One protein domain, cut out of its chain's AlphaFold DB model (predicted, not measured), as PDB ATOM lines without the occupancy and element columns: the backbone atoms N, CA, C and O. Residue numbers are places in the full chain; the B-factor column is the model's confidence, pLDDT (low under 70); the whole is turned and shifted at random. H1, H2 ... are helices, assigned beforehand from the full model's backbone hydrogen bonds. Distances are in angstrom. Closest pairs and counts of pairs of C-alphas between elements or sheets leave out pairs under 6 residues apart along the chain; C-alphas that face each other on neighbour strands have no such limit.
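AT A GLANCE: This is residues 230 to 244 and 255 to 321 of the 1176 residues of the protein "Pyruvate, orthophosphate dikinase" of candidate division WOR-1 bacterium RIFOXYB2_FULL_36_35 (UniProt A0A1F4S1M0). One helix, H4, runs through the middle of a flat group of four: H1 is alongside it, running the same way, H3 folds back along another side of it, and H2 meets its last residues at a steep angle. H3 and H4 make a helical hairpin, while H1 and H3 are kept apart with H4 between them. The printed part has 82 residues with four named helices, in the order H1, H2, H3, H4, and no named strand; the class is all helix. The whole is only just loose, close to compact, with a radius of gyration of the C-alphas of 14.3 A, and it spans 46 by 36 by 13 A.

HOW THE PARTS SIT: Start from the hub, H4, residues 297 to 313, which touches the three other helices. Look first at H1, residues 231 to 244: it touches H4 at a shallow tilt of 21 degrees, the same way, and the closest C-alphas, those of Arg 235 and Tyr 297, are 4.3 A apart. Next take H2, residues 255 to 265, which touches residues 310 to 313 of H4 alone; the closest C-alphas, those of Ile 255 and Tyr 311, are 6.9 A apart, and the tilt is steep, 54 degrees, the same way. Then find H3, residues 275 to 287, whose closest C-alpha to H4 is that of Phe 276, 6.7 A from that of Phe 307. H3 and H4 touch as a helical hairpin, opposite ways at a shallow tilt of 33 degrees, only just short of steep. H2 and H3 are close but not clearly touching, about perpendicular at 86 degrees, with the C-alphas of Thr 256 and Tyr 275 closest at 5.8 A. H1 is apart from H2 and from H3. In H1, H2, H3 and H4 every O i to N i+4 pair is within hydrogen-bond range.

IN THESE COORDINATES: Find C-alpha 231 at (139.032, 167.962, 148.166); from there H1 runs 20.0 A to C-alpha 244. Past the cut, H2 begins at C-alpha 255, at (114.611, 151.837, 157.233), and covers 15.2 A. H3 is 18.4 A long. H4, the longest helix, runs 24.5 A from C-alpha 297 to C-alpha 313 at (115.987, 147.467, 149.812).

THE WHOLE: The two C-alphas farthest apart, those of Asp 230 and Gly 267, are 47.2 A apart. Residues 245 to 254 are not printed, and C-alphas 244 and 255 are 13.3 A apart across this cut. The links from H2 to H3 and from H3 to H4 are short, with 9 residues each. The mean pLDDT of the printed part is 85.7, and you will find values under 70 at residues 269 to 271, 290 to 291 and 293.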
ATOM      1  N   ASP A 230     139.679 171.744 145.933       73.88
ATOM      2  CA  ASP A 230     139.308 171.706 147.351       73.88
ATOM      3  C   ASP A 230     138.646 170.363 147.705       73.88
ATOM      4  O   ASP A 230     137.423 170.223 147.826       73.88
ATOM      5  N   THR A 231     139.477 169.327 147.830       76.88
ATOM      6  CA  THR A 231     139.032 167.962 148.166       76.88
ATOM      7  C   THR A 231     138.427 167.872 149.568       76.88
ATOM      8  O   THR A 231     137.540 167.050 149.803       76.88
ATOM      9  N   ALA A 232     138.834 168.747 150.493       71.50
ATOM     10  CA  ALA A 232     138.260 168.835 151.832       71.50
ATOM     11  C   ALA A 232     136.799 169.310 151.791       71.50
ATOM     12  O   ALA A 232     135.942 168.749 152.478       71.50
ATOM     13  N   LYS A 233     136.484 170.288 150.936       80.19
ATOM     14  CA  LYS A 233     135.113 170.758 150.721       80.19
ATOM     15  C   LYS A 233     134.248 169.741 149.978       80.19
ATOM     16  O   LYS A 233     133.075 169.593 150.311       80.19
ATOM     17  N   ALA A 234     134.817 168.998 149.025       86.25
ATOM     18  CA  ALA A 234     134.119 167.886 148.369       86.25
ATOM     19  C   ALA A 234     133.733 166.792 149.380       86.25
ATOM     20  O   ALA A 234     132.579 166.365 149.437       86.25
ATOM     21  N   ARG A 235     134.682 166.408 150.241       86.19
ATOM     22  CA  ARG A 235     134.455 165.492 151.361       86.19
ATOM     23  C   ARG A 235     133.348 165.994 152.294       86.19
ATOM     24  O   ARG A 235     132.458 165.224 152.629       86.19
ATOM     25  N   PHE A 236     133.384 167.266 152.693       83.50
ATOM     26  CA  PHE A 236     132.389 167.875 153.586       83.50
ATOM     27  C   PHE A 236     130.951 167.760 153.058       83.50
ATOM     28  O   PHE A 236     130.036 167.417 153.814       83.50
ATOM     29  N   TRP A 237     130.739 168.021 151.766       89.56
ATOM     30  CA  TRP A 237     129.410 167.891 151.168       89.56
ATOM     31  C   TRP A 237     128.932 166.440 151.138       89.56
ATOM     32  O   TRP A 237     127.770 166.180 151.450       89.56
ATOM     33  N   MET A 238     129.831 165.502 150.832       91.12
ATOM     34  CA  MET A 238     129.507 164.076 150.839       91.12
ATOM     35  C   MET A 238     129.188 163.565 152.249       91.12
ATOM     36  O   MET A 238     128.214 162.844 152.437       91.12
ATOM     37  N   ASP A 239     129.946 163.997 153.257       86.94
ATOM     38  CA  ASP A 239     129.682 163.677 154.664       86.94
ATOM     39  C   ASP A 239     128.305 164.196 155.105       86.94
ATOM     40  O   ASP A 239     127.478 163.453 155.632       86.94
ATOM     41  N   SER A 240     127.996 165.453 154.769       87.38
ATOM     42  CA  SER A 240     126.693 166.069 155.051       87.38
ATOM     43  C   SER A 240     125.529 165.297 154.414       87.38
ATOM     44  O   SER A 240     124.453 165.204 155.016       87.38
ATOM     45  N   TYR A 241     125.745 164.726 153.225       93.19
ATOM     46  CA  TYR A 241     124.777 163.866 152.544       93.19
ATOM     47  C   TYR A 241     124.630 162.501 153.215       93.19
ATOM     48  O   TYR A 241     123.504 162.066 153.445       93.19
ATOM     49  N   CYS A 242     125.731 161.852 153.606       92.19
ATOM     50  CA  CYS A 242     125.697 160.613 154.386       92.19
ATOM     51  C   CYS A 242     124.932 160.795 155.705       92.19
ATOM     52  O   CYS A 242     124.098 159.954 156.050       92.19
ATOM     53  N   THR A 243     125.151 161.908 156.413       87.94
ATOM     54  CA  THR A 243     124.401 162.256 157.630       87.94
ATOM     55  C   THR A 243     122.914 162.433 157.347       87.94
ATOM     56  O   THR A 243     122.093 161.865 158.068       87.94
ATOM     57  N   LEU A 244     122.548 163.164 156.286       92.44
ATOM     58  CA  LEU A 244     121.145 163.315 155.893       92.44
ATOM     59  C   LEU A 244     120.518 161.955 155.560       92.44
ATOM     60  O   LEU A 244     119.439 161.654 156.059       92.44
ATOM     61  N   ILE A 255     113.971 152.829 158.120       90.62
ATOM     62  CA  ILE A 255     114.611 151.837 157.233       90.62
ATOM     63  C   ILE A 255     115.229 150.691 158.034       90.62
ATOM     64  O   ILE A 255     115.001 149.527 157.714       90.62
ATOM     65  N   THR A 256     115.941 150.992 159.121       87.56
ATOM     66  CA  THR A 256     116.503 149.966 160.009       87.56
ATOM     67  C   THR A 256     115.430 149.018 160.562       87.56
ATOM     68  O   THR A 256     115.638 147.805 160.595       87.56
ATOM     69  N   SER A 257     114.254 149.524 160.952       85.38
ATOM     70  CA  SER A 257     113.140 148.684 161.418       85.38
ATOM     71  C   SER A 257     112.597 147.802 160.292       85.38
ATOM     72  O   SER A 257     112.356 146.609 160.497       85.38
ATOM     73  N   ILE A 258     112.436 148.368 159.091       87.56
ATOM     74  CA  ILE A 258     111.954 147.653 157.902       87.56
ATOM     75  C   ILE A 258     112.900 146.502 157.551       87.56
ATOM     76  O   ILE A 258     112.457 145.357 157.449       87.56
ATOM     77  N   LEU A 259     114.200 146.779 157.431       88.38
ATOM     78  CA  LEU A 259     115.198 145.783 157.041       88.38
ATOM     79  C   LEU A 259     115.352 144.677 158.095       88.38
ATOM     80  O   LEU A 259     115.401 143.500 157.737       88.38
ATOM     81  N   ASN A 260     115.334 145.013 159.392       86.88
ATOM     82  CA  ASN A 260     115.353 144.006 160.460       86.88
ATOM     83  C   ASN A 260     114.096 143.112 160.428       86.88
ATOM     84  O   ASN A 260     114.198 141.897 160.607       86.88
ATOM     85  N   LYS A 261     112.905 143.673 160.167       85.94
ATOM     86  CA  LYS A 261     111.662 142.889 160.017       85.94
ATOM     87  C   LYS A 261     111.713 141.970 158.797       85.94
ATOM     88  O   LYS A 261     111.351 140.801 158.918       85.94
ATOM     89  N   GLN A 262     112.193 142.466 157.654       86.44
ATOM     90  CA  GLN A 262     112.400 141.661 156.447       86.44
ATOM     91  C   GLN A 262     113.392 140.514 156.705       86.44
ATOM     92  O   GLN A 262     113.120 139.374 156.331       86.44
ATOM     93  N   ALA A 263     114.500 140.777 157.407       83.19
ATOM     94  CA  ALA A 263     115.490 139.760 157.763       83.19
ATOM     95  C   ALA A 263     114.920 138.678 158.700       83.19
ATOM     96  O   ALA A 263     115.146 137.488 158.469       83.19
ATOM     97  N   LYS A 264     114.134 139.063 159.717       83.62
ATOM     98  CA  LYS A 264     113.430 138.112 160.598       83.62
ATOM     99  C   LYS A 264     112.407 137.276 159.831       83.62
ATOM    100  O   LYS A 264     112.356 136.062 160.013       83.62
ATOM    101  N   ALA A 265     111.622 137.899 158.951       81.69
ATOM    102  CA  ALA A 265     110.658 137.199 158.101       81.69
ATOM    103  C   ALA A 265     111.338 136.206 157.139       81.69
ATOM    104  O   ALA A 265     110.782 135.152 156.848       81.69
ATOM    105  N   ALA A 266     112.567 136.503 156.707       82.06
ATOM    106  CA  ALA A 266     113.409 135.612 155.912       82.06
ATOM    107  C   ALA A 266     114.131 134.517 156.735       82.06
ATOM    108  O   ALA A 266     114.985 133.815 156.197       82.06
ATOM    109  N   GLY A 267     113.811 134.353 158.027       73.81
ATOM    110  CA  GLY A 267     114.351 133.289 158.884       73.81
ATOM    111  C   GLY A 267     115.736 133.569 159.479       73.81
ATOM    112  O   GLY A 267     116.394 132.649 159.962       73.81
ATOM    113  N   SER A 268     116.206 134.820 159.452       71.94
ATOM    114  CA  SER A 268     117.500 135.193 160.025       71.94
ATOM    115  C   SER A 268     117.408 135.365 161.551       71.94
ATOM    116  O   SER A 268     116.672 136.221 162.037       71.94
ATOM    117  N   ASN A 269     118.186 134.589 162.316       61.66
ATOM    118  CA  ASN A 269     118.286 134.663 163.790       61.66
ATOM    119  C   ASN A 269     119.267 135.749 164.285       61.66
ATOM    120  O   ASN A 269     119.868 135.627 165.353       61.66
ATOM    121  N   VAL A 270     119.491 136.794 163.490       60.84
ATOM    122  CA  VAL A 270     120.478 137.834 163.801       60.84
ATOM    123  C   VAL A 270     119.861 138.859 164.754       60.84
ATOM    124  O   VAL A 270     118.681 139.196 164.641       60.84
ATOM    125  N   ALA A 271     120.658 139.338 165.711       67.31
ATOM    126  CA  ALA A 271     120.275 140.442 166.587       67.31
ATOM    127  C   ALA A 271     119.895 141.685 165.762       67.31
ATOM    128  O   ALA A 271     120.451 141.903 164.686       67.31
ATOM    129  N   GLU A 272     118.963 142.502 166.263       75.69
ATOM    130  CA  GLU A 272     118.637 143.780 165.621       75.69
ATOM    131  C   GLU A 272     119.880 144.672 165.584       75.69
ATOM    132  O   GLU A 272     120.532 144.887 166.608       75.69
ATOM    133  N   ILE A 273     120.209 145.177 164.396       81.25
ATOM    134  CA  ILE A 273     121.333 146.091 164.175       81.25
ATOM    135  C   ILE A 273     120.834 147.419 163.616       81.25
ATOM    136  O   ILE A 273     119.851 147.438 162.877       81.25
ATOM    137  N   ASP A 274     121.535 148.512 163.918       85.00
ATOM    138  CA  ASP A 274     121.434 149.750 163.140       85.00
ATOM    139  C   ASP A 274     122.250 149.588 161.855       85.00
ATOM    140  O   ASP A 274     123.469 149.414 161.905       85.00
ATOM    141  N   TYR A 275     121.581 149.599 160.701       89.56
ATOM    142  CA  TYR A 275     122.236 149.334 159.420       89.56
ATOM    143  C   TYR A 275     123.206 150.447 159.009       89.56
ATOM    144  O   TYR A 275     124.257 150.150 158.438       89.56
ATOM    145  N   PHE A 276     122.880 151.709 159.301       89.94
ATOM    146  CA  PHE A 276     123.708 152.849 158.909       89.94
ATOM    147  C   PHE A 276     124.967 152.917 159.773       89.94
ATOM    148  O   PHE A 276     126.076 153.010 159.240       89.94
ATOM    149  N   GLU A 277     124.813 152.768 161.089       85.81
ATOM    150  CA  GLU A 277     125.947 152.784 162.015       85.81
ATOM    151  C   GLU A 277     126.851 151.559 161.824       85.81
ATOM    152  O   GLU A 277     128.076 151.668 161.783       85.81
ATOM    153  N   ASN A 278     126.265 150.378 161.590       88.00
ATOM    154  CA  ASN A 278     127.044 149.175 161.304       88.00
ATOM    155  C   ASN A 278     127.874 149.307 160.018       88.00
ATOM    156  O   ASN A 278     129.014 148.840 159.972       88.00
ATOM    157  N   ALA A 279     127.334 149.956 158.981       90.75
ATOM    158  CA  ALA A 279     128.064 150.208 157.744       90.75
ATOM    159  C   ALA A 279     129.248 151.169 157.953       90.75
ATOM    160  O   ALA A 279     130.342 150.876 157.464       90.75
ATOM    161  N   LYS A 280     129.073 152.244 158.736       86.38
ATOM    162  CA  LYS A 280     130.180 153.131 159.142       86.38
ATOM    163  C   LYS A 280     131.266 152.373 159.905       86.38
ATOM    164  O   LYS A 280     132.437 152.424 159.534       86.38
ATOM    165  N   GLU A 281     130.883 151.609 160.926       84.50
ATOM    166  CA  GLU A 281     131.803 150.804 161.738       84.50
ATOM    167  C   GLU A 281     132.565 149.761 160.913       84.50
ATOM    168  O   GLU A 281     133.765 149.545 161.098       84.50
ATOM    169  N   ARG A 282     131.887 149.115 159.960       89.00
ATOM    170  CA  ARG A 282     132.516 148.153 159.053       89.00
ATOM    171  C   ARG A 282     133.555 148.824 158.161       89.00
ATOM    172  O   ARG A 282     134.645 148.273 158.005       89.00
ATOM    173  N   LEU A 283     133.232 149.988 157.601       90.00
ATOM    174  CA  LEU A 283     134.154 150.755 156.768       90.00
ATOM    175  C   LEU A 283     135.386 151.192 157.570       90.00
ATOM    176  O   LEU A 283     136.510 150.965 157.121       90.00
ATOM    177  N   LYS A 284     135.190 151.707 158.793       86.00
ATOM    178  CA  LYS A 284     136.291 152.055 159.703       86.00
ATOM    179  C   LYS A 284     137.203 150.866 159.972       86.00
ATOM    180  O   LYS A 284     138.407 150.957 159.752       86.00
ATOM    181  N   LYS A 285     136.640 149.713 160.344       86.69
ATOM    182  CA  LYS A 285     137.420 148.484 160.580       86.69
ATOM    183  C   LYS A 285     138.174 148.014 159.339       86.69
ATOM    184  O   LYS A 285     139.314 147.580 159.456       86.69
ATOM    185  N   GLN A 286     137.558 148.099 158.160       89.44
ATOM    186  CA  GLN A 286     138.187 147.690 156.904       89.44
ATOM    187  C   GLN A 286     139.374 148.586 156.530       89.44
ATOM    188  O   GLN A 286     140.361 148.095 155.985       89.44
ATOM    189  N   LYS A 287     139.269 149.889 156.800       89.88
ATOM    190  CA  LYS A 287     140.296 150.883 156.466       89.88
ATOM    191  C   LYS A 287     141.286 151.153 157.601       89.88
ATOM    192  O   LYS A 287     142.290 151.819 157.376       89.88
ATOM    193  N   GLY A 288     141.037 150.598 158.786       83.31
ATOM    194  CA  GLY A 288     141.847 150.823 159.980       83.31
ATOM    195  C   GLY A 288     141.655 152.213 160.592       83.31
ATOM    196  O   GLY A 288     142.559 152.685 161.273       83.31
ATOM    197  N   TYR A 289     140.513 152.860 160.343       79.25
ATOM    198  CA  TYR A 289     140.205 154.179 160.892       79.25
ATOM    199  C   TYR A 289     139.752 154.092 162.341       79.25
ATOM    200  O   TYR A 289     138.978 153.204 162.710       79.25
ATOM    201  N   SER A 290     140.208 155.050 163.143       63.66
ATOM    202  CA  SER A 290     139.767 155.199 164.531       63.66
ATOM    203  C   SER A 290     138.582 156.162 164.683       63.66
ATOM    204  O   SER A 290     137.821 156.045 165.641       63.66
ATOM    205  N   ASP A 291     138.375 157.047 163.700       60.56
ATOM    206  CA  ASP A 291     137.369 158.116 163.692       60.56
ATOM    207  C   ASP A 291     136.708 158.246 162.299       60.56
ATOM    208  O   ASP A 291     137.350 158.046 161.265       60.56
ATOM    209  N   ASP A 292     135.429 158.633 162.258       71.12
ATOM    210  CA  ASP A 292     134.706 159.023 161.037       71.12
ATOM    211  C   ASP A 292     135.414 160.202 160.328       71.12
ATOM    212  O   ASP A 292     135.432 160.300 159.098       71.12
ATOM    213  N   ALA A 293     136.087 161.068 161.095       67.44
ATOM    214  CA  ALA A 293     136.906 162.165 160.590       67.44
ATOM    215  C   ALA A 293     138.126 161.706 159.763       67.44
ATOM    216  O   ALA A 293     138.705 162.524 159.043       67.44
ATOM    217  N   GLU A 294     138.483 160.424 159.747       73.19
ATOM    218  CA  GLU A 294     139.546 159.894 158.882       73.19
ATOM    219  C   GLU A 294     139.041 159.441 157.500       73.19
ATOM    220  O   GLU A 294     139.848 159.302 156.581       73.19
ATOM    221  N   MET A 295     137.724 159.273 157.318       82.94
ATOM    222  CA  MET A 295     137.144 158.815 156.049       82.94
ATOM    223  C   MET A 295     137.426 159.803 154.911       82.94
ATOM    224  O   MET A 295     137.119 160.993 155.010       82.94
ATOM    225  N   THR A 296     137.998 159.320 153.811       86.12
ATOM    226  CA  THR A 296     138.275 160.156 152.633       86.12
ATOM    227  C   THR A 296     136.996 160.485 151.860       86.12
ATOM    228  O   THR A 296     135.931 159.922 152.114       86.12
ATOM    229  N   TYR A 297     137.084 161.409 150.898       87.38
ATOM    230  CA  TYR A 297     135.968 161.685 149.987       87.38
ATOM    231  C   TYR A 297     135.521 160.404 149.263       87.38
ATOM    232  O   TYR A 297     134.330 160.114 149.202       87.38
ATOM    233  N   GLU A 298     136.472 159.596 148.795       91.12
ATOM    234  CA  GLU A 298     136.222 158.334 148.099       91.12
ATOM    235  C   GLU A 298     135.539 157.300 149.003       91.12
ATOM    236  O   GLU A 298     134.628 156.596 148.565       91.12
ATOM    237  N   ASP A 299     135.943 157.228 150.275       92.69
ATOM    238  CA  ASP A 299     135.307 156.341 151.254       92.69
ATOM    239  C   ASP A 299     133.855 156.758 151.523       92.69
ATOM    240  O   ASP A 299     132.971 155.902 151.592       92.69
ATOM    241  N   LEU A 300     133.592 158.065 151.627       91.50
ATOM    242  CA  LEU A 300     132.244 158.600 151.831       91.50
ATOM    243  C   LEU A 300     131.345 158.402 150.606       91.50
ATOM    244  O   LEU A 300     130.161 158.134 150.787       91.50
ATOM    245  N   CYS A 301     131.881 158.459 149.383       94.06
ATOM    246  CA  CYS A 301     131.134 158.082 148.179       94.06
ATOM    247  C   CYS A 301     130.659 156.622 148.257       94.06
ATOM    248  O   CYS A 301     129.476 156.347 148.070       94.06
ATOM    249  N   GLY A 302     131.554 155.692 148.611       94.50
ATOM    250  CA  GLY A 302     131.190 154.280 148.781       94.50
ATOM    251  C   GLY A 302     130.212 154.043 149.943       94.50
ATOM    252  O   GLY A 302     129.334 153.175 149.871       94.50
ATOM    253  N   LEU A 303     130.319 154.835 151.012       94.38
ATOM    254  CA  LEU A 303     129.367 154.802 152.122       94.38
ATOM    255  C   LEU A 303     127.982 155.313 151.696       94.38
ATOM    256  O   LEU A 303     126.980 154.673 152.016       94.38
ATOM    257  N   ALA A 304     127.920 156.409 150.935       94.50
ATOM    258  CA  ALA A 304     126.677 156.950 150.394       94.50
ATOM    259  C   ALA A 304     125.978 155.934 149.479       94.50
ATOM    260  O   ALA A 304     124.783 155.696 149.642       94.50
ATOM    261  N   GLU A 305     126.714 155.254 148.593       95.56
ATOM    262  CA  GLU A 305     126.179 154.162 147.762       95.56
ATOM    263  C   GLU A 305     125.607 153.021 148.614       95.56
ATOM    264  O   GLU A 305     124.527 152.492 148.334       95.56
ATOM    265  N   THR A 306     126.299 152.664 149.699       95.69
ATOM    266  CA  THR A 306     125.827 151.647 150.648       95.69
ATOM    267  C   THR A 306     124.513 152.074 151.308       95.69
ATOM    268  O   THR A 306     123.572 151.278 151.387       95.69
ATOM    269  N   PHE A 307     124.421 153.334 151.743       95.94
ATOM    270  CA  PHE A 307     123.219 153.904 152.351       95.94
ATOM    271  C   PHE A 307     122.055 153.972 151.361       95.94
ATOM    272  O   PHE A 307     120.953 153.533 151.686       95.94
ATOM    273  N   GLU A 308     122.287 154.437 150.135       94.56
ATOM    274  CA  GLU A 308     121.285 154.419 149.065       94.56
ATOM    275  C   GLU A 308     120.809 152.985 148.762       94.56
ATOM    276  O   GLU A 308     119.619 152.755 148.539       94.56
ATOM    277  N   GLY A 309     121.698 151.992 148.855       95.25
ATOM    278  CA  GLY A 309     121.337 150.576 148.774       95.25
ATOM    279  C   GLY A 309     120.382 150.113 149.884       95.25
ATOM    280  O   GLY A 309     119.532 149.251 149.643       95.25
ATOM    281  N   PHE A 310     120.464 150.682 151.092       95.56
ATOM    282  CA  PHE A 310     119.494 150.420 152.165       95.56
ATOM    283  C   PHE A 310     118.123 151.023 151.859       95.56
ATOM    284  O   PHE A 310     117.109 150.358 152.066       95.56
ATOM    285  N   TYR A 311     118.091 152.235 151.302       95.12
ATOM    286  CA  TYR A 311     116.862 152.872 150.825       95.12
ATOM    287  C   TYR A 311     116.168 152.022 149.759       95.12
ATOM    288  O   TYR A 311     114.985 151.717 149.900       95.12
ATOM    289  N   GLN A 312     116.911 151.550 148.754       94.00
ATOM    290  CA  GLN A 312     116.369 150.691 147.696       94.00
ATOM    291  C   GLN A 312     115.777 149.386 148.248       94.00
ATOM    292  O   GLN A 312     114.661 149.024 147.885       94.00
ATOM    293  N   LYS A 313     116.480 148.703 149.164       92.38
ATOM    294  CA  LYS A 313     115.987 147.467 149.812       92.38
ATOM    295  C   LYS A 313     114.725 147.685 150.651       92.38
ATOM    296  O   LYS A 313     113.900 146.783 150.765       92.38
ATOM    297  N   ALA A 314     114.582 148.868 151.237       90.69
ATOM    298  CA  ALA A 314     113.391 149.264 151.979       90.69
ATOM    299  C   ALA A 314     112.282 149.849 151.082       90.69
ATOM    300  O   ALA A 314     111.263 150.297 151.609       90.69
ATOM    301  N   GLU A 315     112.476 149.866 149.757       92.69
ATOM    302  CA  GLU A 315     111.561 150.466 148.776       92.69
ATOM    303  C   GLU A 315     111.261 151.944 149.086       92.69
ATOM    304  O   GLU A 315     110.125 152.424 149.022       92.69
ATOM    305  N   LYS A 316     112.307 152.684 149.472       92.06
ATOM    306  CA  LYS A 316     112.278 154.123 149.754       92.06
ATOM    307  C   LYS A 316     113.300 154.856 148.901       92.06
ATOM    308  O   LYS A 316     114.291 154.290 148.456       92.06
ATOM    309  N   VAL A 317     113.070 156.152 148.711       91.19
ATOM    310  CA  VAL A 317     114.005 157.068 148.052       91.19
ATOM    311  C   VAL A 317     114.001 158.384 148.829       91.19
ATOM    312  O   VAL A 317     112.951 158.817 149.316       91.19
ATOM    313  N   LEU A 318     115.174 158.996 148.992       92.19
ATOM    314  CA  LEU A 318     115.276 160.340 149.557       92.19
ATOM    315  C   LEU A 318     114.570 161.332 148.610       92.19
ATOM    316  O   LEU A 318     114.886 161.331 147.418       92.19
ATOM    317  N   PRO A 319     113.632 162.169 149.090       94.00
ATOM    318  CA  PRO A 319     112.905 163.085 148.219       94.00
ATOM    319  C   PRO A 319     113.836 164.044 147.467       94.00
ATOM    320  O   PRO A 319     114.780 164.595 148.043       94.00
ATOM    321  N   ALA A 320     113.542 164.248 146.181       91.31
ATOM    322  CA  ALA A 320     114.298 165.148 145.309       91.31
ATOM    323  C   ALA A 320     113.898 166.625 145.480       91.31
ATOM    324  O   ALA A 320     114.677 167.503 145.119       91.31
ATOM    325  N   ASP A 321     112.713 166.903 146.035       93.38
ATOM    326  CA  ASP A 321     112.286 168.248 146.429       93.38
ATOM    327  C   ASP A 321     112.572 168.474 147.922       93.38
ATOM    328  O   ASP A 321     112.152 167.695 148.783       93.38
TER     329      ASP A 321